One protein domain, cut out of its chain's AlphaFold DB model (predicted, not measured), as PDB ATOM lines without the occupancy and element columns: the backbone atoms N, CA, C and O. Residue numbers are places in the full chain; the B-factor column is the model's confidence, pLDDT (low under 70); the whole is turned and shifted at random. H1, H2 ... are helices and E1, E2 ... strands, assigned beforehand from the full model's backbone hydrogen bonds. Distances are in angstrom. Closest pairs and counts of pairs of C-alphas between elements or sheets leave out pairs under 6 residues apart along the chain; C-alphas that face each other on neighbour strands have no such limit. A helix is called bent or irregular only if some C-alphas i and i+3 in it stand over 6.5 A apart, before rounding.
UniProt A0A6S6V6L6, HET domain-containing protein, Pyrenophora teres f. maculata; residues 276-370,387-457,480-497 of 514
ATOM      1  N   ARG A 276      17.701   8.235  -1.685       75.44
ATOM      2  CA  ARG A 276      18.569   9.156  -0.948       75.44
ATOM      3  C   ARG A 276      19.556   9.797  -1.917       75.44
ATOM      4  O   ARG A 276      20.452   9.112  -2.400       75.44
ATOM      5  N   ALA A 277      19.387  11.086  -2.175       79.56
ATOM      6  CA  ALA A 277      20.353  11.919  -2.876       79.56
ATOM      7  C   ALA A 277      21.254  12.647  -1.873       79.56
ATOM      8  O   ALA A 277      20.862  12.905  -0.732       79.56
ATOM      9  N   VAL A 278      22.470  12.979  -2.298       76.75
ATOM     10  CA  VAL A 278      23.460  13.670  -1.468       76.75
ATOM     11  C   VAL A 278      23.862  14.934  -2.223       76.75
ATOM     12  O   VAL A 278      24.282  14.849  -3.375       76.75
ATOM     13  N   GLY A 279      23.687  16.101  -1.599       77.56
ATOM     14  CA  GLY A 279      24.156  17.402  -2.098       77.56
ATOM     15  C   GLY A 279      25.035  18.129  -1.074       77.56
ATOM     16  O   GLY A 279      25.177  17.668   0.059       77.56
ATOM     17  N   TYR A 280      25.634  19.253  -1.452       78.38
ATOM     18  CA  TYR A 280      26.385  20.121  -0.545       78.38
ATOM     19  C   TYR A 280      25.769  21.509  -0.478       78.38
ATOM     20  O   TYR A 280      25.176  21.990  -1.445       78.38
ATOM     21  N   VAL A 281      25.941  22.165   0.668       81.69
ATOM     22  CA  VAL A 281      25.536  23.563   0.836       81.69
ATOM     23  C   VAL A 281      26.433  24.454  -0.025       81.69
ATOM     24  O   VAL A 281      27.632  24.568   0.226       81.69
ATOM     25  N   ALA A 282      25.848  25.082  -1.042       81.81
ATOM     26  CA  ALA A 282      26.529  26.059  -1.882       81.81
ATOM     27  C   ALA A 282      26.634  27.417  -1.170       81.81
ATOM     28  O   ALA A 282      27.696  28.039  -1.192       81.81
ATOM     29  N   GLY A 283      25.555  27.824  -0.497       82.75
ATOM     30  CA  GLY A 283      25.453  29.065   0.262       82.75
ATOM     31  C   GLY A 283      24.070  29.224   0.893       82.75
ATOM     32  O   GLY A 283      23.157  28.450   0.619       82.75
ATOM     33  N   GLU A 284      23.920  30.231   1.740       87.88
ATOM     34  CA  GLU A 284      22.648  30.667   2.327       87.88
ATOM     35  C   GLU A 284      22.247  31.994   1.685       87.88
ATOM     36  O   GLU A 284      23.101  32.867   1.528       87.88
ATOM     37  N   ILE A 285      20.983  32.142   1.284       87.88
ATOM     38  CA  ILE A 285      20.485  33.353   0.624       87.88
ATOM     39  C   ILE A 285      20.563  34.525   1.603       87.88
ATOM     40  O   ILE A 285      19.872  34.535   2.621       87.88
ATOM     41  N   VAL A 286      21.367  35.531   1.258       88.38
ATOM     42  CA  VAL A 286      21.535  36.763   2.043       88.38
ATOM     43  C   VAL A 286      20.667  37.902   1.527       88.38
ATOM     44  O   VAL A 286      20.207  38.725   2.310       88.38
ATOM     45  N   GLU A 287      20.416  37.947   0.220       91.50
ATOM     46  CA  GLU A 287      19.642  39.011  -0.414       91.50
ATOM     47  C   GLU A 287      18.904  38.466  -1.639       91.50
ATOM     48  O   GLU A 287      19.437  37.647  -2.395       91.50
ATOM     49  N   LEU A 288      17.678  38.944  -1.851       90.81
ATOM     50  CA  LEU A 288      16.871  38.624  -3.023       90.81
ATOM     51  C   LEU A 288      16.675  39.882  -3.862       90.81
ATOM     52  O   LEU A 288      16.101  40.865  -3.400       90.81
ATOM     53  N   GLY A 289      17.113  39.819  -5.108       88.12
ATOM     54  CA  GLY A 289      16.995  40.894  -6.075       88.12
ATOM     55  C   GLY A 289      15.655  40.910  -6.811       88.12
ATOM     56  O   GLY A 289      14.680  40.269  -6.378       88.12
ATOM     57  N   PRO A 290      15.591  41.678  -7.911       89.12
ATOM     58  CA  PRO A 290      14.404  41.762  -8.749       89.12
ATOM     59  C   PRO A 290      14.084  40.426  -9.433       89.12
ATOM     60  O   PRO A 290      14.865  39.468  -9.404       89.12
ATOM     61  N   ASP A 291      12.896  40.351 -10.027       89.31
ATOM     62  CA  ASP A 291      12.565  39.235 -10.905       89.31
ATOM     63  C   ASP A 291      13.356  39.302 -12.220       89.31
ATOM     64  O   ASP A 291      13.868  40.352 -12.605       89.31
ATOM     65  N   TYR A 292      13.477  38.167 -12.909       87.31
ATOM     66  CA  TYR A 292      14.258  38.064 -14.142       87.31
ATOM     67  C   TYR A 292      13.817  39.086 -15.207       87.31
ATOM     68  O   TYR A 292      14.655  39.717 -15.848       87.31
ATOM     69  N   SER A 293      12.507  39.299 -15.373       85.69
ATOM     70  CA  SER A 293      11.976  40.262 -16.347       85.69
ATOM     71  C   SER A 293      12.407  41.697 -16.063       85.69
ATOM     72  O   SER A 293      12.764  42.427 -16.987       85.69
ATOM     73  N   SER A 294      12.386  42.103 -14.798       86.19
ATOM     74  CA  SER A 294      12.729  43.460 -14.390       86.19
ATOM     75  C   SER A 294      14.244  43.640 -14.340       86.19
ATOM     76  O   SER A 294      14.749  44.683 -14.747       86.19
ATOM     77  N   PHE A 295      14.981  42.577 -14.004       86.00
ATOM     78  CA  PHE A 295      16.433  42.523 -14.112       86.00
ATOM     79  C   PHE A 295      16.923  42.766 -15.549       86.00
ATOM     80  O   PHE A 295      17.783  43.611 -15.773       86.00
ATOM     81  N   VAL A 296      16.342  42.088 -16.545       85.06
ATOM     82  CA  VAL A 296      16.719  42.271 -17.961       85.06
ATOM     83  C   VAL A 296      16.140  43.568 -18.548       85.06
ATOM     84  O   VAL A 296      16.723  44.163 -19.454       85.06
ATOM     85  N   GLY A 297      14.990  44.027 -18.045       83.31
ATOM     86  CA  GLY A 297      14.247  45.160 -18.604       83.31
ATOM     87  C   GLY A 297      14.556  46.539 -18.006       83.31
ATOM     88  O   GLY A 297      14.250  47.545 -18.648       83.31
ATOM     89  N   SER A 298      15.133  46.622 -16.801       87.81
ATOM     90  CA  SER A 298      15.277  47.877 -16.047       87.81
ATOM     91  C   SER A 298      16.709  48.128 -15.579       87.81
ATOM     92  O   SER A 298      17.176  47.589 -14.577       87.81
ATOM     93  N   SER A 299      17.390  49.068 -16.239       83.94
ATOM     94  CA  SER A 299      18.732  49.506 -15.827       83.94
ATOM     95  C   SER A 299      18.768  50.101 -14.413       83.94
ATOM     96  O   SER A 299      19.817  50.053 -13.775       83.94
ATOM     97  N   SER A 300      17.656  50.664 -13.923       86.69
ATOM     98  CA  SER A 300      17.575  51.195 -12.556       86.69
ATOM     99  C   SER A 300      17.620  50.070 -11.529       86.69
ATOM    100  O   SER A 300      18.319  50.185 -10.529       86.69
ATOM    101  N   GLU A 301      16.920  48.964 -11.788       85.69
ATOM    102  CA  GLU A 301      16.889  47.828 -10.864       85.69
ATOM    103  C   GLU A 301      18.212  47.064 -10.852       85.69
ATOM    104  O   GLU A 301      18.648  46.623  -9.793       85.69
ATOM    105  N   VAL A 302      18.898  46.972 -11.995       84.81
ATOM    106  CA  VAL A 302      20.268  46.434 -12.060       84.81
ATOM    107  C   VAL A 302      21.238  47.312 -11.266       84.81
ATOM    108  O   VAL A 302      22.098  46.805 -10.544       84.81
ATOM    109  N   GLN A 303      21.095  48.637 -11.340       84.44
ATOM    110  CA  GLN A 303      21.924  49.556 -10.558       84.44
ATOM    111  C   GLN A 303      21.649  49.436  -9.050       84.44
ATOM    112  O   GLN A 303      22.583  49.400  -8.246       84.44
ATOM    113  N   ASP A 304      20.382  49.312  -8.656       85.19
ATOM    114  CA  ASP A 304      20.003  49.092  -7.260       85.19
ATOM    115  C   ASP A 304      20.502  47.730  -6.752       85.19
ATOM    116  O   ASP A 304      21.034  47.644  -5.641       85.19
ATOM    117  N   TRP A 305      20.408  46.686  -7.583       87.19
ATOM    118  CA  TRP A 305      20.929  45.348  -7.308       87.19
ATOM    119  C   TRP A 305      22.445  45.348  -7.109       87.19
ATOM    120  O   TRP A 305      22.933  44.926  -6.066       87.19
ATOM    121  N   THR A 306      23.208  45.890  -8.052       84.88
ATOM    122  CA  THR A 306      24.677  45.954  -7.953       84.88
ATOM    123  C   THR A 306      25.138  46.782  -6.748       84.88
ATOM    124  O   THR A 306      26.115  46.434  -6.080       84.88
ATOM    125  N   SER A 307      24.391  47.830  -6.375       84.56
ATOM    126  CA  SER A 307      24.678  48.634  -5.179       84.56
ATOM    127  C   SER A 307      24.513  47.874  -3.852       84.56
ATOM    128  O   SER A 307      25.008  48.324  -2.813       84.56
ATOM    129  N   CYS A 308      23.787  46.749  -3.837       83.81
ATOM    130  CA  CYS A 308      23.553  45.976  -2.618       83.81
ATOM    131  C   CYS A 308      24.736  45.068  -2.255       83.81
ATOM    132  O   CYS A 308      24.909  44.747  -1.081       83.81
ATOM    133  N   TRP A 309      25.607  44.725  -3.210       85.31
ATOM    134  CA  TRP A 309      26.695  43.765  -2.990       85.31
ATOM    135  C   TRP A 309      27.682  44.239  -1.921       85.31
ATOM    136  O   TRP A 309      27.997  43.493  -0.996       85.31
ATOM    137  N   ALA A 310      28.079  45.514  -1.974       80.69
ATOM    138  CA  ALA A 310      28.970  46.130  -0.986       80.69
ATOM    139  C   ALA A 310      28.341  46.255   0.416       80.69
ATOM    140  O   ALA A 310      29.044  46.484   1.396       80.69
ATOM    141  N   ARG A 311      27.010  46.128   0.532       82.06
ATOM    142  CA  ARG A 311      26.323  46.088   1.833       82.06
ATOM    143  C   ARG A 311      26.360  44.694   2.456       82.06
ATOM    144  O   ARG A 311      26.355  44.596   3.680       82.06
ATOM    145  N   GLN A 312      26.388  43.647   1.631       80.94
ATOM    146  CA  GLN A 312      26.305  42.258   2.086       80.94
ATOM    147  C   GLN A 312      27.678  41.616   2.322       80.94
ATOM    148  O   GLN A 312      27.838  40.858   3.279       80.94
ATOM    149  N   TYR A 313      28.690  41.963   1.523       78.81
ATOM    150  CA  TYR A 313      30.062  41.494   1.722       78.81
ATOM    151  C   TYR A 313      30.909  42.569   2.389       78.81
ATOM    152  O   TYR A 313      31.002  43.695   1.909       78.81
ATOM    153  N   LYS A 314      31.534  42.218   3.517       74.50
ATOM    154  CA  LYS A 314      32.379  43.146   4.288       74.50
ATOM    155  C   LYS A 314      33.797  43.264   3.734       74.50
ATOM    156  O   LYS A 314      34.517  44.169   4.144       74.50
ATOM    157  N   ASN A 315      34.207  42.322   2.888       82.06
ATOM    158  CA  ASN A 315      35.568  42.205   2.391       82.06
ATOM    159  C   ASN A 315      35.622  42.658   0.926       82.06
ATOM    160  O   ASN A 315      34.890  42.119   0.095       82.06
ATOM    161  N   ASP A 316      36.500  43.608   0.597       81.19
ATOM    162  CA  ASP A 316      36.598  44.169  -0.761       81.19
ATOM    163  C   ASP A 316      36.972  43.101  -1.809       81.19
ATOM    164  O   ASP A 316      36.523  43.153  -2.952       81.19
ATOM    165  N   GLU A 317      37.732  42.079  -1.405       81.69
ATOM    166  CA  GLU A 317      38.060  40.923  -2.250       81.69
ATOM    167  C   GLU A 317      36.820  40.086  -2.610       81.69
ATOM    168  O   GLU A 317      36.687  39.635  -3.745       81.69
ATOM    169  N   GLU A 318      35.885  39.898  -1.673       78.88
ATOM    170  CA  GLU A 318      34.642  39.152  -1.922       78.88
ATOM    171  C   GLU A 318      33.713  39.923  -2.862       78.88
ATOM    172  O   GLU A 318      33.109  39.328  -3.753       78.88
ATOM    173  N   VAL A 319      33.641  41.250  -2.707       81.81
ATOM    174  CA  VAL A 319      32.868  42.122  -3.604       81.81
ATOM    175  C   VAL A 319      33.388  42.016  -5.039       81.81
ATOM    176  O   VAL A 319      32.594  41.913  -5.972       81.81
ATOM    177  N   GLU A 320      34.707  41.980  -5.224       84.19
ATOM    178  CA  GLU A 320      35.322  41.837  -6.544       84.19
ATOM    179  C   GLU A 320      35.069  40.451  -7.162       84.19
ATOM    180  O   GLU A 320      34.783  40.343  -8.357       84.19
ATOM    181  N   ILE A 321      35.092  39.386  -6.352       81.69
ATOM    182  CA  ILE A 321      34.713  38.038  -6.803       81.69
ATOM    183  C   ILE A 321      33.244  38.014  -7.232       81.69
ATOM    184  O   ILE A 321      32.932  37.494  -8.303       81.69
ATOM    185  N   VAL A 322      32.343  38.585  -6.427       83.88
ATOM    186  CA  VAL A 322      30.909  38.667  -6.749       83.88
ATOM    187  C   VAL A 322      30.680  39.480  -8.014       83.88
ATOM    188  O   VAL A 322      29.846  39.085  -8.818       83.88
ATOM    189  N   ARG A 323      31.443  40.555  -8.238       85.69
ATOM    190  CA  ARG A 323      31.374  41.339  -9.476       85.69
ATOM    191  C   ARG A 323      31.738  40.500 -10.698       85.69
ATOM    192  O   ARG A 323      30.996  40.511 -11.673       85.69
ATOM    193  N   GLY A 324      32.823  39.729 -10.622       83.38
ATOM    194  CA  GLY A 324      33.209  38.812 -11.697       83.38
ATOM    195  C   GLY A 324      32.161  37.725 -11.963       83.38
ATOM    196  O   GLY A 324      31.812  37.482 -13.115       83.38
ATOM    197  N   VAL A 325      31.623  37.107 -10.903       83.12
ATOM    198  CA  VAL A 325      30.541  36.107 -11.010       83.12
ATOM    199  C   VAL A 325      29.271  36.729 -11.585       83.12
ATOM    200  O   VAL A 325      28.611  36.103 -12.407       83.12
ATOM    201  N   GLY A 326      28.938  37.951 -11.166       83.44
ATOM    202  CA  GLY A 326      27.790  38.708 -11.646       83.44
ATOM    203  C   GLY A 326      27.880  38.961 -13.143       83.44
ATOM    204  O   GLY A 326      26.983  38.556 -13.864       83.44
ATOM    205  N   GLU A 327      28.988  39.518 -13.635       84.00
ATOM    206  CA  GLU A 327      29.181  39.797 -15.069       84.00
ATOM    207  C   GLU A 327      29.058  38.538 -15.942       84.00
ATOM    208  O   GLU A 327      28.417  38.552 -16.995       84.00
ATOM    209  N   GLU A 328      29.653  37.429 -15.501       81.19
ATOM    210  CA  GLU A 328      29.581  36.150 -16.206       81.19
ATOM    211  C   GLU A 328      28.169  35.557 -16.177       81.19
ATOM    212  O   GLU A 328      27.670  35.060 -17.192       81.19
ATOM    213  N   TYR A 329      27.512  35.616 -15.018       83.50
ATOM    214  CA  TYR A 329      26.176  35.064 -14.857       83.50
ATOM    215  C   TYR A 329      25.121  35.893 -15.586       83.50
ATOM    216  O   TYR A 329      24.251  35.325 -16.236       83.50
ATOM    217  N   GLU A 330      25.237  37.218 -15.554       83.31
ATOM    218  CA  GLU A 330      24.404  38.151 -16.313       83.31
ATOM    219  C   GLU A 330      24.465  37.848 -17.808       83.31
ATOM    220  O   GLU A 330      23.426  37.661 -18.441       83.31
ATOM    221  N   ALA A 331      25.670  37.693 -18.363       81.81
ATOM    222  CA  ALA A 331      25.840  37.298 -19.758       81.81
ATOM    223  C   ALA A 331      25.170  35.947 -20.061       81.81
ATOM    224  O   ALA A 331      24.554  35.787 -21.111       81.81
ATOM    225  N   ARG A 332      25.246  34.988 -19.127       81.00
ATOM    226  CA  ARG A 332      24.622  33.665 -19.268       81.00
ATOM    227  C   ARG A 332      23.097  33.736 -19.275       81.00
ATOM    228  O   ARG A 332      22.478  33.045 -20.079       81.00
ATOM    229  N   ILE A 333      22.500  34.511 -18.370       82.75
ATOM    230  CA  ILE A 333      21.041  34.563 -18.227       82.75
ATOM    231  C   ILE A 333      20.377  35.424 -19.301       82.75
ATOM    232  O   ILE A 333      19.227  35.160 -19.610       82.75
ATOM    233  N   LEU A 334      21.071  36.388 -19.917       81.88
ATOM    234  CA  LEU A 334      20.510  37.196 -21.013       81.88
ATOM    235  C   LEU A 334      20.068  36.354 -22.223       81.88
ATOM    236  O   LEU A 334      19.115  36.721 -22.908       81.88
ATOM    237  N   ASP A 335      20.720  35.213 -22.454       79.06
ATOM    238  CA  ASP A 335      20.382  34.284 -23.536       79.06
ATOM    239  C   ASP A 335      19.264  33.289 -23.161       79.06
ATOM    240  O   ASP A 335      18.868  32.461 -23.993       79.06
ATOM    241  N   TYR A 336      18.740  33.337 -21.927       81.56
ATOM    242  CA  TYR A 336      17.768  32.354 -21.446       81.56
ATOM    243  C   TYR A 336      16.455  32.450 -22.208       81.56
ATOM    244  O   TYR A 336      15.805  33.496 -22.279       81.56
ATOM    245  N   GLN A 337      16.037  31.306 -22.742       77.50
ATOM    246  CA  GLN A 337      14.743  31.159 -23.384       77.50
ATOM    247  C   GLN A 337      13.668  30.822 -22.347       77.50
ATOM    248  O   GLN A 337      13.948  30.496 -21.190       77.50
ATOM    249  N   HIS A 338      12.402  30.859 -22.770       69.19
ATOM    250  CA  HIS A 338      11.273  30.515 -21.901       69.19
ATOM    251  C   HIS A 338      11.425  29.119 -21.266       69.19
ATOM    252  O   HIS A 338      11.094  28.924 -20.100       69.19
ATOM    253  N   GLU A 339      12.008  28.176 -22.008       67.62
ATOM    254  CA  GLU A 339      12.314  26.815 -21.557       67.62
ATOM    255  C   GLU A 339      13.402  26.757 -20.479       67.62
ATOM    256  O   GLU A 339      13.401  25.833 -19.674       67.62
ATOM    257  N   ASP A 340      14.350  27.698 -20.449       73.38
ATOM    258  CA  ASP A 340      15.385  27.764 -19.410       73.38
ATOM    259  C   ASP A 340      14.795  28.295 -18.099       73.38
ATOM    260  O   ASP A 340      15.027  27.726 -17.032       73.38
ATOM    261  N   LEU A 341      13.941  29.319 -18.189       76.19
ATOM    262  CA  LEU A 341      13.237  29.894 -17.042       76.19
ATOM    263  C   LEU A 341      12.199  28.934 -16.455       76.19
ATOM    264  O   LEU A 341      12.062  28.856 -15.236       76.19
ATOM    265  N   ALA A 342      11.515  28.152 -17.296       68.19
ATOM    266  CA  ALA A 342      10.548  27.144 -16.858       68.19
ATOM    267  C   ALA A 342      11.177  26.059 -15.960       68.19
ATOM    268  O   ALA A 342      10.493  25.440 -15.143       68.19
ATOM    269  N   ARG A 343      12.498  25.851 -16.047       72.12
ATOM    270  CA  ARG A 343      13.231  24.914 -15.176       72.12
ATOM    271  C   ARG A 343      13.363  25.431 -13.751       72.12
ATOM    272  O   ARG A 343      13.594  24.628 -12.852       72.12
ATOM    273  N   ILE A 344      13.240  26.736 -13.538       80.56
ATOM    274  CA  ILE A 344      13.407  27.381 -12.237       80.56
ATOM    275  C   ILE A 344      12.018  27.646 -11.673       80.56
ATOM    276  O   ILE A 344      11.395  28.671 -11.934       80.56
ATOM    277  N   HIS A 345      11.504  26.685 -10.916       77.69
ATOM    278  CA  HIS A 345      10.154  26.755 -10.374       77.69
ATOM    279  C   HIS A 345      10.078  26.187  -8.959       77.69
ATOM    280  O   HIS A 345      10.921  25.393  -8.519       77.69
ATOM    281  N   ALA A 346       9.039  26.616  -8.244       74.25
ATOM    282  CA  ALA A 346       8.673  26.041  -6.961       74.25
ATOM    283  C   ALA A 346       8.205  24.598  -7.174       74.25
ATOM    284  O   ALA A 346       7.406  24.325  -8.068       74.25
ATOM    285  N   LEU A 347       8.709  23.671  -6.368       76.50
ATOM    286  CA  LEU A 347       8.294  22.276  -6.445       76.50
ATOM    287  C   LEU A 347       7.143  22.067  -5.464       76.50
ATOM    288  O   LEU A 347       7.367  21.950  -4.263       76.50
ATOM    289  N   ASP A 348       5.914  22.000  -5.981       58.28
ATOM    290  CA  ASP A 348       4.739  21.612  -5.197       58.28
ATOM    291  C   ASP A 348       4.828  20.123  -4.848       58.28
ATOM    292  O   ASP A 348       4.337  19.249  -5.569       58.28
ATOM    293  N   HIS A 349       5.507  19.811  -3.746       57.06
ATOM    294  CA  HIS A 349       5.428  18.487  -3.155       57.06
ATOM    295  C   HIS A 349       5.460  18.550  -1.627       57.06
ATOM    296  O   HIS A 349       6.410  19.083  -1.047       57.06
ATOM    297  N   PRO A 350       4.460  17.974  -0.935       47.03
ATOM    298  CA  PRO A 350       4.484  17.926   0.513       47.03
ATOM    299  C   PRO A 350       5.630  17.022   1.004       47.03
ATOM    300  O   PRO A 350       5.716  15.848   0.647       47.03
ATOM    301  N   GLN A 351       6.465  17.601   1.873       57.09
ATOM    302  CA  GLN A 351       7.353  16.938   2.840       57.09
ATOM    303  C   GLN A 351       8.539  16.127   2.284       57.09
ATOM    304  O   GLN A 351       8.817  15.022   2.753       57.09
ATOM    305  N   ILE A 352       9.310  16.699   1.355       60.75
ATOM    306  CA  ILE A 352      10.705  16.266   1.177       60.75
ATOM    307  C   ILE A 352      11.539  16.878   2.293       60.75
ATOM    308  O   ILE A 352      11.722  18.096   2.344       60.75
ATOM    309  N   LEU A 353      12.019  16.010   3.181       63.91
ATOM    310  CA  LEU A 353      12.892  16.372   4.286       63.91
ATOM    311  C   LEU A 353      14.341  16.068   3.924       63.91
ATOM    312  O   LEU A 353      14.683  14.957   3.499       63.91
ATOM    313  N   ALA A 354      15.189  17.066   4.133       66.62
ATOM    314  CA  ALA A 354      16.629  16.906   4.117       66.62
ATOM    315  C   ALA A 354      17.196  17.080   5.523       66.62
ATOM    316  O   ALA A 354      16.639  17.817   6.334       66.62
ATOM    317  N   CYS A 355      18.312  16.416   5.807       64.69
ATOM    318  CA  CYS A 355      19.018  16.560   7.075       64.69
ATOM    319  C   CYS A 355      20.522  16.713   6.848       64.69
ATOM    320  O   CYS A 355      21.134  16.005   6.034       64.69
ATOM    321  N   ARG A 356      21.134  17.607   7.625       59.09
ATOM    322  CA  ARG A 356      22.577  17.583   7.891       59.09
ATOM    323  C   ARG A 356      22.783  16.535   8.989       59.09
ATOM    324  O   ARG A 356      22.014  16.554   9.939       59.09
ATOM    325  N   ARG A 357      23.714  15.581   8.821       54.66
ATOM    326  CA  ARG A 357      23.843  14.385   9.694       54.66
ATOM    327  C   ARG A 357      23.543  14.681  11.180       54.66
ATOM    328  O   ARG A 357      24.232  15.542  11.729       54.66
ATOM    329  N   PRO A 358      22.636  13.926  11.829       40.22
ATOM    330  CA  PRO A 358      22.555  13.898  13.284       40.22
ATOM    331  C   PRO A 358      23.873  13.377  13.861       40.22
ATOM    332  O   PRO A 358      24.513  12.498  13.275       40.22
ATOM    333  N   ASN A 359      24.291  13.898  15.010       35.47
ATOM    334  CA  ASN A 359      25.429  13.361  15.754       35.47
ATOM    335  C   ASN A 359      25.138  11.912  16.192       35.47
ATOM    336  O   ASN A 359      24.506  11.681  17.218       35.47
ATOM    337  N   GLY A 360      25.612  10.931  15.426       37.22
ATOM    338  CA  GLY A 360      25.468   9.513  15.746       37.22
ATOM    339  C   GLY A 360      25.818   8.626  14.555       37.22
ATOM    340  O   GLY A 360      25.561   8.973  13.409       37.22
ATOM    341  N   TYR A 361      26.425   7.470  14.821       37.25
ATOM    342  CA  TYR A 361      26.840   6.476  13.817       37.25
ATOM    343  C   TYR A 361      25.672   5.753  13.119       37.25
ATOM    344  O   TYR A 361      25.896   4.819  12.349       37.25
ATOM    345  N   GLU A 362      24.433   6.170  13.364       38.53
ATOM    346  CA  GLU A 362      23.247   5.572  12.770       38.53
ATOM    347  C   GLU A 362      22.825   6.401  11.555       38.53
ATOM    348  O   GLU A 362      22.619   7.612  11.642       38.53
ATOM    349  N   ASP A 363      22.738   5.749  10.387       41.12
ATOM    350  CA  ASP A 363      22.098   6.347   9.215       41.12
ATOM    351  C   ASP A 363      20.713   6.844   9.661       41.12
ATOM    352  O   ASP A 363      19.931   6.006  10.119       41.12
ATOM    353  N   PRO A 364      20.371   8.143   9.520       41.19
ATOM    354  CA  PRO A 364      19.041   8.604   9.886       41.19
ATOM    355  C   PRO A 364      18.036   7.744   9.124       41.19
ATOM    356  O   PRO A 364      18.157   7.583   7.896       41.19
ATOM    357  N   GLU A 365      17.112   7.110   9.851       41.25
ATOM    358  CA  GLU A 365      16.050   6.319   9.239       41.25
ATOM    359  C   GLU A 365      15.354   7.176   8.172       41.25
ATOM    360  O   GLU A 365      15.312   8.404   8.305       41.25
ATOM    361  N   PRO A 366      14.854   6.587   7.065       42.62
ATOM    362  CA  PRO A 366      14.025   7.342   6.135       42.62
ATOM    363  C   PRO A 366      12.909   7.975   6.957       42.62
ATOM    364  O   PRO A 366      12.082   7.246   7.503       42.62
ATOM    365  N   ILE A 367      12.948   9.302   7.099       47.06
ATOM    366  CA  ILE A 367      12.008  10.036   7.938       47.06
ATOM    367  C   ILE A 367      10.641   9.779   7.322       47.06
ATOM    368  O   ILE A 367      10.285  10.342   6.285       47.06
ATOM    369  N   ARG A 368       9.911   8.828   7.907       41.91
ATOM    370  CA  ARG A 368       8.521   8.596   7.561       41.91
ATOM    371  C   ARG A 368       7.796   9.854   7.981       41.91
ATOM    372  O   ARG A 368       8.036  10.331   9.088       41.91
ATOM    373  N   LYS A 369       6.990  10.369   7.045       39.03
ATOM    374  CA  LYS A 369       6.086  11.514   7.189       39.03
ATOM    375  C   LYS A 369       5.810  11.758   8.673       39.03
ATOM    376  O   LYS A 369       5.168  10.895   9.275       39.03
ATOM    377  N   PRO A 370       6.324  12.832   9.296       34.81
ATOM    378  CA  PRO A 370       5.812  13.175  10.604       34.81
ATOM    379  C   PRO A 370       4.300  13.331  10.442       34.81
ATOM    380  O   PRO A 370       3.851  13.949   9.470       34.81
ATOM    381  N   PRO A 387      11.152  33.842 -11.898       88.38
ATOM    382  CA  PRO A 387      12.311  33.572 -11.052       88.38
ATOM    383  C   PRO A 387      12.990  34.866 -10.605       88.38
ATOM    384  O   PRO A 387      12.997  35.856 -11.339       88.38
ATOM    385  N   ARG A 388      13.573  34.856  -9.407       90.56
ATOM    386  CA  ARG A 388      14.253  36.021  -8.828       90.56
ATOM    387  C   ARG A 388      15.746  35.790  -8.763       90.56
ATOM    388  O   ARG A 388      16.177  34.675  -8.471       90.56
ATOM    389  N   ILE A 389      16.526  36.842  -8.989       90.94
ATOM    390  CA  ILE A 389      17.967  36.774  -8.758       90.94
ATOM    391  C   ILE A 389      18.241  36.775  -7.249       90.94
ATOM    392  O   ILE A 389      17.581  37.480  -6.487       90.94
ATOM    393  N   CYS A 390      19.186  35.962  -6.791       92.69
ATOM    394  CA  CYS A 390      19.593  35.889  -5.394       92.69
ATOM    395  C   CYS A 390      21.101  36.041  -5.247       92.69
ATOM    396  O   CYS A 390      21.877  35.635  -6.114       92.69
ATOM    397  N   LEU A 391      21.495  36.558  -4.090       89.19
ATOM    398  CA  LEU A 391      22.861  36.576  -3.611       89.19
ATOM    399  C   LEU A 391      22.928  35.694  -2.369       89.19
ATOM    400  O   LEU A 391      22.075  35.797  -1.484       89.19
ATOM    401  N   ALA A 392      23.935  34.837  -2.300       86.69
ATOM    402  CA  ALA A 392      24.116  33.895  -1.210       86.69
ATOM    403  C   ALA A 392      25.554  33.885  -0.698       86.69
ATOM    404  O   ALA A 392      26.490  34.267  -1.401       86.69
ATOM    405  N   THR A 393      25.728  33.425   0.542       82.38
ATOM    406  CA  THR A 393      27.039  33.348   1.192       82.38
ATOM    407  C   THR A 393      28.066  32.604   0.335       82.38
ATOM    408  O   THR A 393      27.752  31.681  -0.417       82.38
ATOM    409  N   GLY A 394      29.333  33.010   0.450       78.06
ATOM    410  CA  GLY A 394      30.416  32.405  -0.319       78.06
ATOM    411  C   GLY A 394      30.503  32.870  -1.777       78.06
ATOM    412  O   GLY A 394      31.025  32.123  -2.606       78.06
ATOM    413  N   CYS A 395      30.040  34.085  -2.087       82.50
ATOM    414  CA  CYS A 395      30.107  34.661  -3.434       82.50
ATOM    415  C   CYS A 395      29.318  33.838  -4.468       82.50
ATOM    416  O   CYS A 395      29.784  33.621  -5.589       82.50
ATOM    417  N   VAL A 396      28.148  33.331  -4.067       83.06
ATOM    418  CA  VAL A 396      27.246  32.567  -4.939       83.06
ATOM    419  C   VAL A 396      26.111  33.478  -5.393       83.06
ATOM    420  O   VAL A 396      25.509  34.187  -4.586       83.06
ATOM    421  N   MET A 397      25.812  33.444  -6.687       88.69
ATOM    422  CA  MET A 397      24.687  34.148  -7.301       88.69
ATOM    423  C   MET A 397      23.826  33.140  -8.057       88.69
ATOM    424  O   MET A 397      24.318  32.092  -8.465       88.69
ATOM    425  N   GLY A 398      22.539  33.406  -8.229       90.12
ATOM    426  CA  GLY A 398      21.679  32.465  -8.935       90.12
ATOM    427  C   GLY A 398      20.274  32.976  -9.176       90.12
ATOM    428  O   GLY A 398      19.888  34.016  -8.650       90.12
ATOM    429  N   LEU A 399      19.513  32.222  -9.957       91.31
ATOM    430  CA  LEU A 399      18.077  32.381 -10.119       91.31
ATOM    431  C   LEU A 399      17.362  31.337  -9.261       91.31
ATOM    432  O   LEU A 399      17.625  30.135  -9.349       91.31
ATOM    433  N   VAL A 400      16.440  31.806  -8.427       91.62
ATOM    434  CA  VAL A 400      15.678  30.987  -7.481       91.62
ATOM    435  C   VAL A 400      14.175  31.118  -7.723       91.62
ATOM    436  O   VAL A 400      13.726  32.101  -8.326       91.62
ATOM    437  N   PRO A 401      13.368  30.152  -7.244       89.81
ATOM    438  CA  PRO A 401      11.920  30.250  -7.309       89.81
ATOM    439  C   PRO A 401      11.410  31.524  -6.620       89.81
ATOM    440  O   PRO A 401      11.981  31.947  -5.612       89.81
ATOM    441  N   PRO A 402      10.289  32.100  -7.077       86.69
ATOM    442  CA  PRO A 402       9.708  33.304  -6.473       86.69
ATOM    443  C   PRO A 402       9.298  33.117  -5.001       86.69
ATOM    444  O   PRO A 402       9.198  34.088  -4.255       86.69
ATOM    445  N   THR A 403       9.091  31.869  -4.575       87.38
ATOM    446  CA  THR A 403       8.752  31.472  -3.200       87.38
ATOM    447  C   THR A 403       9.957  31.422  -2.251       87.38
ATOM    448  O   THR A 403       9.770  31.200  -1.047       87.38
ATOM    449  N   ALA A 404      11.179  31.613  -2.765       89.06
ATOM    450  CA  ALA A 404      12.402  31.652  -1.973       89.06
ATOM    451  C   ALA A 404      12.446  32.879  -1.049       89.06
ATOM    452  O   ALA A 404      11.899  33.943  -1.352       89.06
ATOM    453  N   GLN A 405      13.105  32.721   0.096       91.00
ATOM    454  CA  GLN A 405      13.232  33.719   1.154       91.00
ATOM    455  C   GLN A 405      14.696  33.882   1.575       91.00
ATOM    456  O   GLN A 405      15.520  32.986   1.396       91.00
ATOM    457  N   VAL A 406      15.016  35.042   2.149       88.94
ATOM    458  CA  VAL A 406      16.310  35.258   2.813       88.94
ATOM    459  C   VAL A 406      16.425  34.277   3.985       88.94
ATOM    460  O   VAL A 406      15.471  34.122   4.746       88.94
ATOM    461  N   GLY A 407      17.570  33.605   4.101       84.50
ATOM    462  CA  GLY A 407      17.797  32.495   5.033       84.50
ATOM    463  C   GLY A 407      17.505  31.101   4.459       84.50
ATOM    464  O   GLY A 407      17.845  30.100   5.090       84.50
ATOM    465  N   ASP A 408      16.921  30.994   3.258       88.38
ATOM    466  CA  ASP A 408      16.853  29.704   2.565       88.38
ATOM    467  C   ASP A 408      18.267  29.254   2.143       88.38
ATOM    468  O   ASP A 408      19.138  30.052   1.793       88.38
ATOM    469  N   VAL A 409      18.503  27.946   2.160       87.00
ATOM    470  CA  VAL A 409      19.794  27.318   1.870       87.00
ATOM    471  C   VAL A 409      19.813  26.773   0.445       87.00
ATOM    472  O   VAL A 409      18.920  26.037   0.026       87.00
ATOM    473  N   LEU A 410      20.867  27.101  -0.294       87.38
ATOM    474  CA  LEU A 410      21.120  26.615  -1.644       87.38
ATOM    475  C   LEU A 410      21.946  25.333  -1.583       87.38
ATOM    476  O   LEU A 410      23.038  25.312  -1.008       87.38
ATOM    477  N   ILE A 411      21.445  24.271  -2.206       86.31
ATOM    478  CA  ILE A 411      22.119  22.973  -2.262       86.31
ATOM    479  C   ILE A 411      22.414  22.620  -3.710       86.31
ATOM    480  O   ILE A 411      21.520  22.658  -4.554       86.31
ATOM    481  N   ARG A 412      23.655  22.214  -3.984       85.38
ATOM    482  CA  ARG A 412      24.076  21.690  -5.287       85.38
ATOM    483  C   ARG A 412      24.421  20.210  -5.178       85.38
ATOM    484  O   ARG A 412      24.933  19.753  -4.156       85.38
ATOM    485  N   PHE A 413      24.117  19.450  -6.221       82.62
ATOM    486  CA  PHE A 413      24.450  18.031  -6.289       82.62
ATOM    487  C   PHE A 413      25.831  17.836  -6.926       82.62
ATOM    488  O   PHE A 413      26.225  18.568  -7.831       82.62
ATOM    489  N   TRP A 414      26.599  16.856  -6.450       72.50
ATOM    490  CA  TRP A 414      27.943  16.611  -6.978       72.50
ATOM    491  C   TRP A 414      27.909  16.140  -8.435       72.50
ATOM    492  O   TRP A 414      27.059  15.345  -8.836       72.50
ATOM    493  N   GLY A 415      28.874  16.624  -9.221       65.50
ATOM    494  CA  GLY A 415      29.083  16.183 -10.600       65.50
ATOM    495  C   GLY A 415      27.960  16.544 -11.580       65.50
ATOM    496  O   GLY A 415      27.916  15.962 -12.664       65.50
ATOM    497  N   CYS A 416      27.053  17.458 -11.217       70.62
ATOM    498  CA  CYS A 416      26.023  17.991 -12.108       70.62
ATOM    499  C   CYS A 416      25.622  19.430 -11.732       70.62
ATOM    500  O   CYS A 416      25.911  19.910 -10.636       70.62
ATOM    501  N   ASP A 417      24.924  20.106 -12.646       76.19
ATOM    502  CA  ASP A 417      24.454  21.490 -12.462       76.19
ATOM    503  C   ASP A 417      23.105  21.581 -11.741       76.19
ATOM    504  O   ASP A 417      22.550  22.662 -11.569       76.19
ATOM    505  N   ALA A 418      22.561  20.446 -11.301       84.25
ATOM    506  CA  ALA A 418      21.326  20.430 -10.539       84.25
ATOM    507  C   ALA A 418      21.524  21.146  -9.192       84.25
ATOM    508  O   ALA A 418      22.392  20.771  -8.394       84.25
ATOM    509  N   ALA A 419      20.677  22.137  -8.921       89.00
ATOM    510  CA  ALA A 419      20.623  22.836  -7.648       89.00
ATOM    511  C   ALA A 419      19.179  23.021  -7.173       89.00
ATOM    512  O   ALA A 419      18.236  23.094  -7.964       89.00
ATOM    513  N   VAL A 420      19.006  23.071  -5.856       90.94
ATOM    514  CA  VAL A 420      17.707  23.216  -5.197       90.94
ATOM    515  C   VAL A 420      17.780  24.219  -4.056       90.94
ATOM    516  O   VAL A 420      18.811  24.361  -3.397       90.94
ATOM    517  N   VAL A 421      16.659  24.891  -3.813       90.00
ATOM    518  CA  VAL A 421      16.454  25.764  -2.654       90.00
ATOM    519  C   VAL A 421      15.765  24.968  -1.560       90.00
ATOM    520  O   VAL A 421      14.757  24.298  -1.810       90.00
ATOM    521  N   MET A 422      16.290  25.055  -0.344       87.62
ATOM    522  CA  MET A 422      15.728  24.396   0.823       87.62
ATOM    523  C   MET A 422      15.553  25.357   1.988       87.62
ATOM    524  O   MET A 422      16.457  26.114   2.319       87.62
ATOM    525  N   ARG A 423      14.406  25.285   2.655       86.62
ATOM    526  CA  ARG A 423      14.093  26.127   3.808       86.62
ATOM    527  C   ARG A 423      14.404  25.402   5.112       86.62
ATOM    528  O   ARG A 423      13.863  24.306   5.293       86.62
ATOM    529  N   PRO A 424      15.225  25.968   6.013       81.75
ATOM    530  CA  PRO A 424      15.447  25.381   7.329       81.75
ATOM    531  C   PRO A 424      14.141  25.335   8.132       81.75
ATOM    532  O   PRO A 424      13.315  26.243   8.068       81.75
ATOM    533  N   ILE A 425      13.954  24.250   8.877       78.75
ATOM    534  CA  ILE A 425      12.866  24.071   9.834       78.75
ATOM    535  C   ILE A 425      13.480  24.197  11.224       78.75
ATOM    536  O   ILE A 425      14.355  23.405  11.582       78.75
ATOM    537  N   ASP A 426      13.002  25.157  12.011       64.19
ATOM    538  CA  ASP A 426      13.430  25.325  13.399       64.19
ATOM    539  C   ASP A 426      13.027  24.086  14.217       64.19
ATOM    540  O   ASP A 426      11.871  23.911  14.608       64.19
ATOM    541  N   SER A 427      13.986  23.189  14.452       57.69
ATOM    542  CA  SER A 427      13.828  21.984  15.267       57.69
ATOM    543  C   SER A 427      14.887  21.959  16.368       57.69
ATOM    544  O   SER A 427      16.020  22.395  16.181       57.69
ATOM    545  N   VAL A 428      14.507  21.448  17.541       47.31
ATOM    546  CA  VAL A 428      15.308  21.518  18.777       47.31
ATOM    547  C   VAL A 428      16.496  20.540  18.777       47.31
ATOM    548  O   VAL A 428      17.365  20.654  19.638       47.31
ATOM    549  N   GLN A 429      16.555  19.576  17.846       52.81
ATOM    550  CA  GLN A 429      17.550  18.492  17.881       52.81
ATOM    551  C   GLN A 429      18.433  18.389  16.630       52.81
ATOM    552  O   GLN A 429      19.621  18.151  16.801       52.81
ATOM    553  N   ASP A 430      17.918  18.654  15.423       54.91
ATOM    554  CA  ASP A 430      18.705  18.616  14.176       54.91
ATOM    555  C   ASP A 430      18.174  19.617  13.126       54.91
ATOM    556  O   ASP A 430      16.960  19.865  13.085       54.91
ATOM    557  N   PRO A 431      19.036  20.184  12.254       64.12
ATOM    558  CA  PRO A 431      18.606  21.073  11.181       64.12
ATOM    559  C   PRO A 431      17.958  20.253  10.060       64.12
ATOM    560  O   PRO A 431      18.636  19.640   9.224       64.12
ATOM    561  N   TYR A 432      16.629  20.237  10.057       73.75
ATOM    562  CA  TYR A 432      15.839  19.717   8.950       73.75
ATOM    563  C   TYR A 432      15.577  20.816   7.931       73.75
ATOM    564  O   TYR A 432      15.490  21.990   8.284       73.75
ATOM    565  N   PHE A 433      15.409  20.430   6.671       78.69
ATOM    566  CA  PHE A 433      15.041  21.360   5.613       78.69
ATOM    567  C   PHE A 433      13.859  20.850   4.795       78.69
ATOM    568  O   PHE A 433      13.723  19.643   4.591       78.69
ATOM    569  N   THR A 434      13.043  21.778   4.297       83.56
ATOM    570  CA  THR A 434      11.961  21.516   3.339       83.56
ATOM    571  C   THR A 434      12.390  21.955   1.944       83.56
ATOM    572  O   THR A 434      12.898  23.063   1.779       83.56
ATOM    573  N   LEU A 435      12.165  21.120   0.929       85.06
ATOM    574  CA  LEU A 435      12.406  21.489  -0.467       85.06
ATOM    575  C   LEU A 435      11.435  22.590  -0.926       85.06
ATOM    576  O   LEU A 435      10.224  22.407  -0.851       85.06
ATOM    577  N   ILE A 436      11.969  23.706  -1.428       87.44
ATOM    578  CA  ILE A 436      11.186  24.836  -1.958       87.44
ATOM    579  C   ILE A 436      11.076  24.765  -3.480       87.44
ATOM    580  O   ILE A 436      10.006  24.983  -4.046       87.44
ATOM    581  N   GLY A 437      12.171  24.446  -4.165       87.12
ATOM    582  CA  GLY A 437      12.155  24.345  -5.617       87.12
ATOM    583  C   GLY A 437      13.532  24.222  -6.239       87.12
ATOM    584  O   GLY A 437      14.537  24.058  -5.544       87.12
ATOM    585  N   LYS A 438      13.560  24.289  -7.566       89.75
ATOM    586  CA  LYS A 438      14.784  24.205  -8.359       89.75
ATOM    587  C   LYS A 438      15.426  25.582  -8.513       89.75
ATOM    588  O   LYS A 438      14.720  26.566  -8.704       89.75
ATOM    589  N   ALA A 439      16.751  25.631  -8.437       89.88
ATOM    590  CA  ALA A 439      17.546  26.836  -8.641       89.88
ATOM    591  C   ALA A 439      18.552  26.638  -9.777       89.88
ATOM    592  O   ALA A 439      18.943  25.508 -10.075       89.88
ATOM    593  N   ASP A 440      18.999  27.746 -10.355       89.25
ATOM    594  CA  ASP A 440      20.205  27.803 -11.176       89.25
ATOM    595  C   ASP A 440      21.252  28.664 -10.468       89.25
ATOM    596  O   ASP A 440      20.937  29.746  -9.983       89.25
ATOM    597  N   LEU A 441      22.487  28.168 -10.375       85.81
ATOM    598  CA  LEU A 441      23.541  28.779  -9.567       85.81
ATOM    599  C   LEU A 441      24.789  29.073 -10.400       85.81
ATOM    600  O   LEU A 441      25.192  28.292 -11.266       85.81
ATOM    601  N   ALA A 442      25.454  30.165 -10.055       84.19
ATOM    602  CA  ALA A 442      26.774  30.559 -10.505       84.19
ATOM    603  C   ALA A 442      27.673  30.836  -9.293       84.19
ATOM    604  O   ALA A 442      27.254  31.380  -8.269       84.19
ATOM    605  N   CYS A 443      28.929  30.430  -9.404       76.50
ATOM    606  CA  CYS A 443      29.969  30.719  -8.425       76.50
ATOM    607  C   CYS A 443      31.276  30.988  -9.172       76.50
ATOM    608  O   CYS A 443      31.342  30.776 -10.379       76.50
ATOM    609  N   SER A 444      32.310  31.472  -8.484       69.06
ATOM    610  CA  SER A 444      33.553  31.841  -9.170       69.06
ATOM    611  C   SER A 444      34.162  30.658  -9.920       69.06
ATOM    612  O   SER A 444      34.214  29.556  -9.385       69.06
ATOM    613  N   ILE A 445      34.709  30.894 -11.117       58.66
ATOM    614  CA  ILE A 445      35.378  29.859 -11.926       58.66
ATOM    615  C   ILE A 445      36.468  29.134 -11.123       58.66
ATOM    616  O   ILE A 445      36.707  27.953 -11.335       58.66
ATOM    617  N   ALA A 446      37.154  29.812 -10.199       55.12
ATOM    618  CA  ALA A 446      38.142  29.179  -9.325       55.12
ATOM    619  C   ALA A 446      37.494  28.208  -8.330       55.12
ATOM    620  O   ALA A 446      38.039  27.136  -8.088       55.12
ATOM    621  N   ARG A 447      36.324  28.556  -7.784       61.53
ATOM    622  CA  ARG A 447      35.532  27.699  -6.899       61.53
ATOM    623  C   ARG A 447      34.859  26.570  -7.675       61.53
ATOM    624  O   ARG A 447      34.931  25.436  -7.232       61.53
ATOM    625  N   GLU A 448      34.316  26.847  -8.854       55.84
ATOM    626  CA  GLU A 448      33.774  25.859  -9.784       55.84
ATOM    627  C   GLU A 448      34.887  24.882 -10.202       55.84
ATOM    628  O   GLU A 448      34.803  23.687  -9.938       55.84
ATOM    629  N   LYS A 449      36.031  25.369 -10.692       51.12
ATOM    630  CA  LYS A 449      37.202  24.528 -10.980       51.12
ATOM    631  C   LYS A 449      37.753  23.830  -9.744       51.12
ATOM    632  O   LYS A 449      38.154  22.696  -9.889       51.12
ATOM    633  N   ALA A 450      37.774  24.401  -8.544       52.53
ATOM    634  CA  ALA A 450      38.198  23.663  -7.348       52.53
ATOM    635  C   ALA A 450      37.199  22.552  -6.972       52.53
ATOM    636  O   ALA A 450      37.599  21.473  -6.539       52.53
ATOM    637  N   MET A 451      35.904  22.790  -7.191       51.06
ATOM    638  CA  MET A 451      34.833  21.814  -6.988       51.06
ATOM    639  C   MET A 451      34.808  20.722  -8.072       51.06
ATOM    640  O   MET A 451      34.352  19.616  -7.783       51.06
ATOM    641  N   HIS A 452      35.316  21.003  -9.281       45.94
ATOM    642  CA  HIS A 452      35.288  20.106 -10.449       45.94
ATOM    643  C   HIS A 452      36.657  19.511 -10.862       45.94
ATOM    644  O   HIS A 452      36.704  18.439 -11.462       45.94
ATOM    645  N   ALA A 453      37.789  20.153 -10.549       38.12
ATOM    646  CA  ALA A 453      39.155  19.693 -10.864       38.12
ATOM    647  C   ALA A 453      39.616  18.531  -9.977       38.12
ATOM    648  O   ALA A 453      40.643  17.912 -10.250       38.12
ATOM    649  N   SER A 454      38.818  18.189  -8.970       40.56
ATOM    650  CA  SER A 454      38.919  16.958  -8.193       40.56
ATOM    651  C   SER A 454      38.605  15.683  -8.992       40.56
ATOM    652  O   SER A 454      38.695  14.620  -8.399       40.56
ATOM    653  N   HIS A 455      38.287  15.769 -10.299       38.94
ATOM    654  CA  HIS A 455      38.845  14.958 -11.405       38.94
ATOM    655  C   HIS A 455      37.840  14.797 -12.575       38.94
ATOM    656  O   HIS A 455      36.737  14.305 -12.361       38.94
ATOM    657  N   PRO A 456      38.216  15.073 -13.844       33.47
ATOM    658  CA  PRO A 456      37.318  14.872 -14.993       33.47
ATOM    659  C   PRO A 456      37.015  13.396 -15.312       33.47
ATOM    660  O   PRO A 456      35.969  13.104 -15.876       33.47
ATOM    661  N   ASN A 457      37.925  12.478 -14.952       32.66
ATOM    662  CA  ASN A 457      37.897  11.060 -15.354       32.66
ATOM    663  C   ASN A 457      38.228  10.077 -14.213       32.66
ATOM    664  O   ASN A 457      38.440   8.893 -14.462       32.66
ATOM    665  N   PRO A 480      32.287  17.398   5.317       41.31
ATOM    666  CA  PRO A 480      31.703  18.607   5.871       41.31
ATOM    667  C   PRO A 480      30.799  19.258   4.832       41.31
ATOM    668  O   PRO A 480      31.121  19.345   3.650       41.31
ATOM    669  N   GLY A 481      29.640  19.726   5.290       56.62
ATOM    670  CA  GLY A 481      28.680  20.429   4.435       56.62
ATOM    671  C   GLY A 481      27.789  19.528   3.573       56.62
ATOM    672  O   GLY A 481      26.973  20.062   2.826       56.62
ATOM    673  N   ALA A 482      27.888  18.198   3.697       67.31
ATOM    674  CA  ALA A 482      26.979  17.275   3.023       67.31
ATOM    675  C   ALA A 482      25.559  17.320   3.614       67.31
ATOM    676  O   ALA A 482      25.364  17.288   4.834       67.31
ATOM    677  N   VAL A 483      24.570  17.336   2.724       72.19
ATOM    678  CA  VAL A 483      23.140  17.318   3.018       72.19
ATOM    679  C   VAL A 483      22.519  16.108   2.336       72.19
ATOM    680  O   VAL A 483      22.686  15.893   1.134       72.19
ATOM    681  N   TYR A 484      21.798  15.310   3.114       75.88
ATOM    682  CA  TYR A 484      21.106  14.125   2.620       75.88
ATOM    683  C   TYR A 484      19.651  14.474   2.366       75.88
ATOM    684  O   TYR A 484      18.984  15.005   3.253       75.88
ATOM    685  N   ILE A 485      19.171  14.167   1.167       78.62
ATOM    686  CA  ILE A 485      17.842  14.537   0.695       78.62
ATOM    687  C   ILE A 485      17.106  13.265   0.289       78.62
ATOM    688  O   ILE A 485      17.570  12.516  -0.569       78.62
ATOM    689  N   ASN A 486      15.952  13.014   0.900       78.31
ATOM    690  CA  ASN A 486      15.098  11.884   0.548       78.31
ATOM    691  C   ASN A 486      14.100  12.320  -0.532       78.31
ATOM    692  O   ASN A 486      13.157  13.052  -0.249       78.31
ATOM    693  N   LEU A 487      14.320  11.879  -1.767       77.56
ATOM    694  CA  LEU A 487      13.529  12.221  -2.946       77.56
ATOM    695  C   LEU A 487      12.690  11.022  -3.385       77.56
ATOM    696  O   LEU A 487      13.173   9.892  -3.382       77.56
ATOM    697  N   ASP A 488      11.460  11.252  -3.828       80.00
ATOM    698  CA  ASP A 488      10.784  10.279  -4.683       80.00
ATOM    699  C   ASP A 488      11.284  10.403  -6.135       80.00
ATOM    700  O   ASP A 488      11.964  11.363  -6.516       80.00
ATOM    701  N   PHE A 489      10.967   9.412  -6.971       78.44
ATOM    702  CA  PHE A 489      11.396   9.421  -8.370       78.44
ATOM    703  C   PHE A 489      10.794  10.587  -9.153       78.44
ATOM    704  O   PHE A 489      11.424  11.085 -10.081       78.44
ATOM    705  N   ARG A 490       9.585  11.029  -8.802       79.00
ATOM    706  CA  ARG A 490       8.924  12.148  -9.475       79.00
ATOM    707  C   ARG A 490       9.651  13.467  -9.227       79.00
ATOM    708  O   ARG A 490       9.912  14.206 -10.169       79.00
ATOM    709  N   THR A 491      10.039  13.740  -7.991       80.75
ATOM    710  CA  THR A 491      10.798  14.942  -7.640       80.75
ATOM    711  C   THR A 491      12.223  14.845  -8.160       80.75
ATOM    712  O   THR A 491      12.734  15.820  -8.702       80.75
ATOM    713  N   LEU A 492      12.856  13.669  -8.085       84.12
ATOM    714  CA  LEU A 492      14.169  13.465  -8.695       84.12
ATOM    715  C   LEU A 492      14.132  13.741 -10.204       84.12
ATOM    716  O   LEU A 492      15.036  14.404 -10.715       84.12
ATOM    717  N   GLN A 493      13.083  13.294 -10.902       84.56
ATOM    718  CA  GLN A 493      12.878  13.596 -12.317       84.56
ATOM    719  C   GLN A 493      12.705  15.107 -12.529       84.56
ATOM    720  O   GLN A 493      13.460  15.680 -13.301       84.56
ATOM    721  N   LYS A 494      11.839  15.799 -11.783       82.69
ATOM    722  CA  LYS A 494      11.696  17.265 -11.915       82.69
ATOM    723  C   LYS A 494      13.004  18.031 -11.657       82.69
ATOM    724  O   LYS A 494      13.342  18.960 -12.386       82.69
ATOM    725  N   ILE A 495      13.788  17.620 -10.656       84.81
ATOM    726  CA  ILE A 495      15.090  18.234 -10.339       84.81
ATOM    727  C   ILE A 495      16.071  18.048 -11.504       84.81
ATOM    728  O   ILE A 495      16.758  18.993 -11.901       84.81
ATOM    729  N   THR A 496      16.115  16.841 -12.072       82.56
ATOM    730  CA  THR A 496      17.058  16.474 -13.140       82.56
ATOM    731  C   THR A 496      16.560  16.801 -14.554       82.56
ATOM    732  O   THR A 496      17.320  16.694 -15.516       82.56
ATOM    733  N   ALA A 497      15.313  17.256 -14.697       74.69
ATOM    734  CA  ALA A 497      14.757  17.665 -15.978       74.69
ATOM    735  C   ALA A 497      15.521  18.882 -16.495       74.69
ATOM    736  O   ALA A 497      15.767  19.846 -15.766       74.69
TER     737      ALA A 497
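What this domain is: This is residues 276 to 370, 387 to 457 and 480 to 497 of the 514 residues of the protein "HET domain-containing protein" of Pyrenophora teres f. maculata (UniProt A0A6S6V6L6). The core is a strongly twisted sheet that closes on itself: three two-strand bridges, E3 with E4, E5 with E6 and E8 with E2, join the long bent strands E1 and E7. The helical hairpin H2 and H3 packs on one end of this core, H6 packs on it near E7, and H5 lies outside. The printed part has 184 residues, with six named helices and eight named strands; along the chain E1 comes first, then the helices H1 to H4, then the strands E2 to E7, then H5, E8 and H6; the class is mixed, helices and strands, and the neighbour pairs of the branched sheet are antiparallel. E5 E6 E7 form a meander, each strand the antiparallel neighbour of the one before, and E4, antiparallel neighbour of E7, makes it a Greek key. The whole is compact, with a radius of gyration of the C-alphas of 16.7 A, and spans 50 by 40 by 33 A.

How they stand to each other: E1, residues 276 to 291, bends by 88 degrees at residue 287; E3, residues 388 to 392, and E8, residues 482 to 487, lie on one side of it, E5, residues 409 to 413, on the other side. Within hydrogen-bond range are N 289 and O 389, 2.8 A, N 277 and O 485, 2.8 A, and N 282 and O 410, 2.8 A. E7, residues 432 to 442, bends by 83 degrees at residue 437; E2, residues 353 to 356, and E4, residues 396 to 400, lie on one side of it, E6, residues 419 to 425, on the other side. Here N 433 and O 354, 2.9 A, N 399 and O 440, 2.9 A, and N 423 and O 434, 2.8 A, are within range. So are N 390 and O 398, 2.8 A, in the hairpin E3 and E4, N 411 and O 420, 2.9 A, in the hairpin E5 and E6, and N 355 and O 484, 3.0 A, between E2 and E8. H1, residues 292 to 297, and H2, residues 299 to 312, lie over E1 and touch only at the corner, only just, with 3 pairs of C-alphas within 8 A. H2 and H3, residues 316 to 334, touch at a shallow tilt of 32 degrees, opposite ways; their closest C-alphas, of Ala 310 and Val 319, are 6.2 A apart. H3 lies over E4 and E7, at a height over the sheet of 8.6 A. H4, residues 338 to 341, only grazes the sheet. H5, residues 445 to 452, is not on it. H6, residues 489 to 496, is on it, with the closest C-alphas to E7 those of Ile 495 and Lys 438, 6.3 A. Every O i to N i+4 pair is within range in H1, H3, H5 and H6, and 7 of 10 in H2; H4 is too short for one.

Where its parts are: E1 begins at C-alpha 276, (18.569, 9.156, -0.948), and is 32.2 A long; H2 is 20.8 A, H3 26.8 A, E6 19.2 A and E7 24.8 A. H6 ends at C-alpha 496, (17.058, 16.474, -13.140).

The domain as a whole: The C-alphas of Ser 299 and Tyr 361, the two farthest apart, are 52.9 A apart. Residues 371 to 386 and 458 to 479 are not printed, with 30.5 A and 23.4 A between the C-alphas across these cuts. The link H4 to E2 is long. Mean pLDDT of the printed part is 74.7; 50 residues are under 70, among them 348 to 370 and 444 to 457.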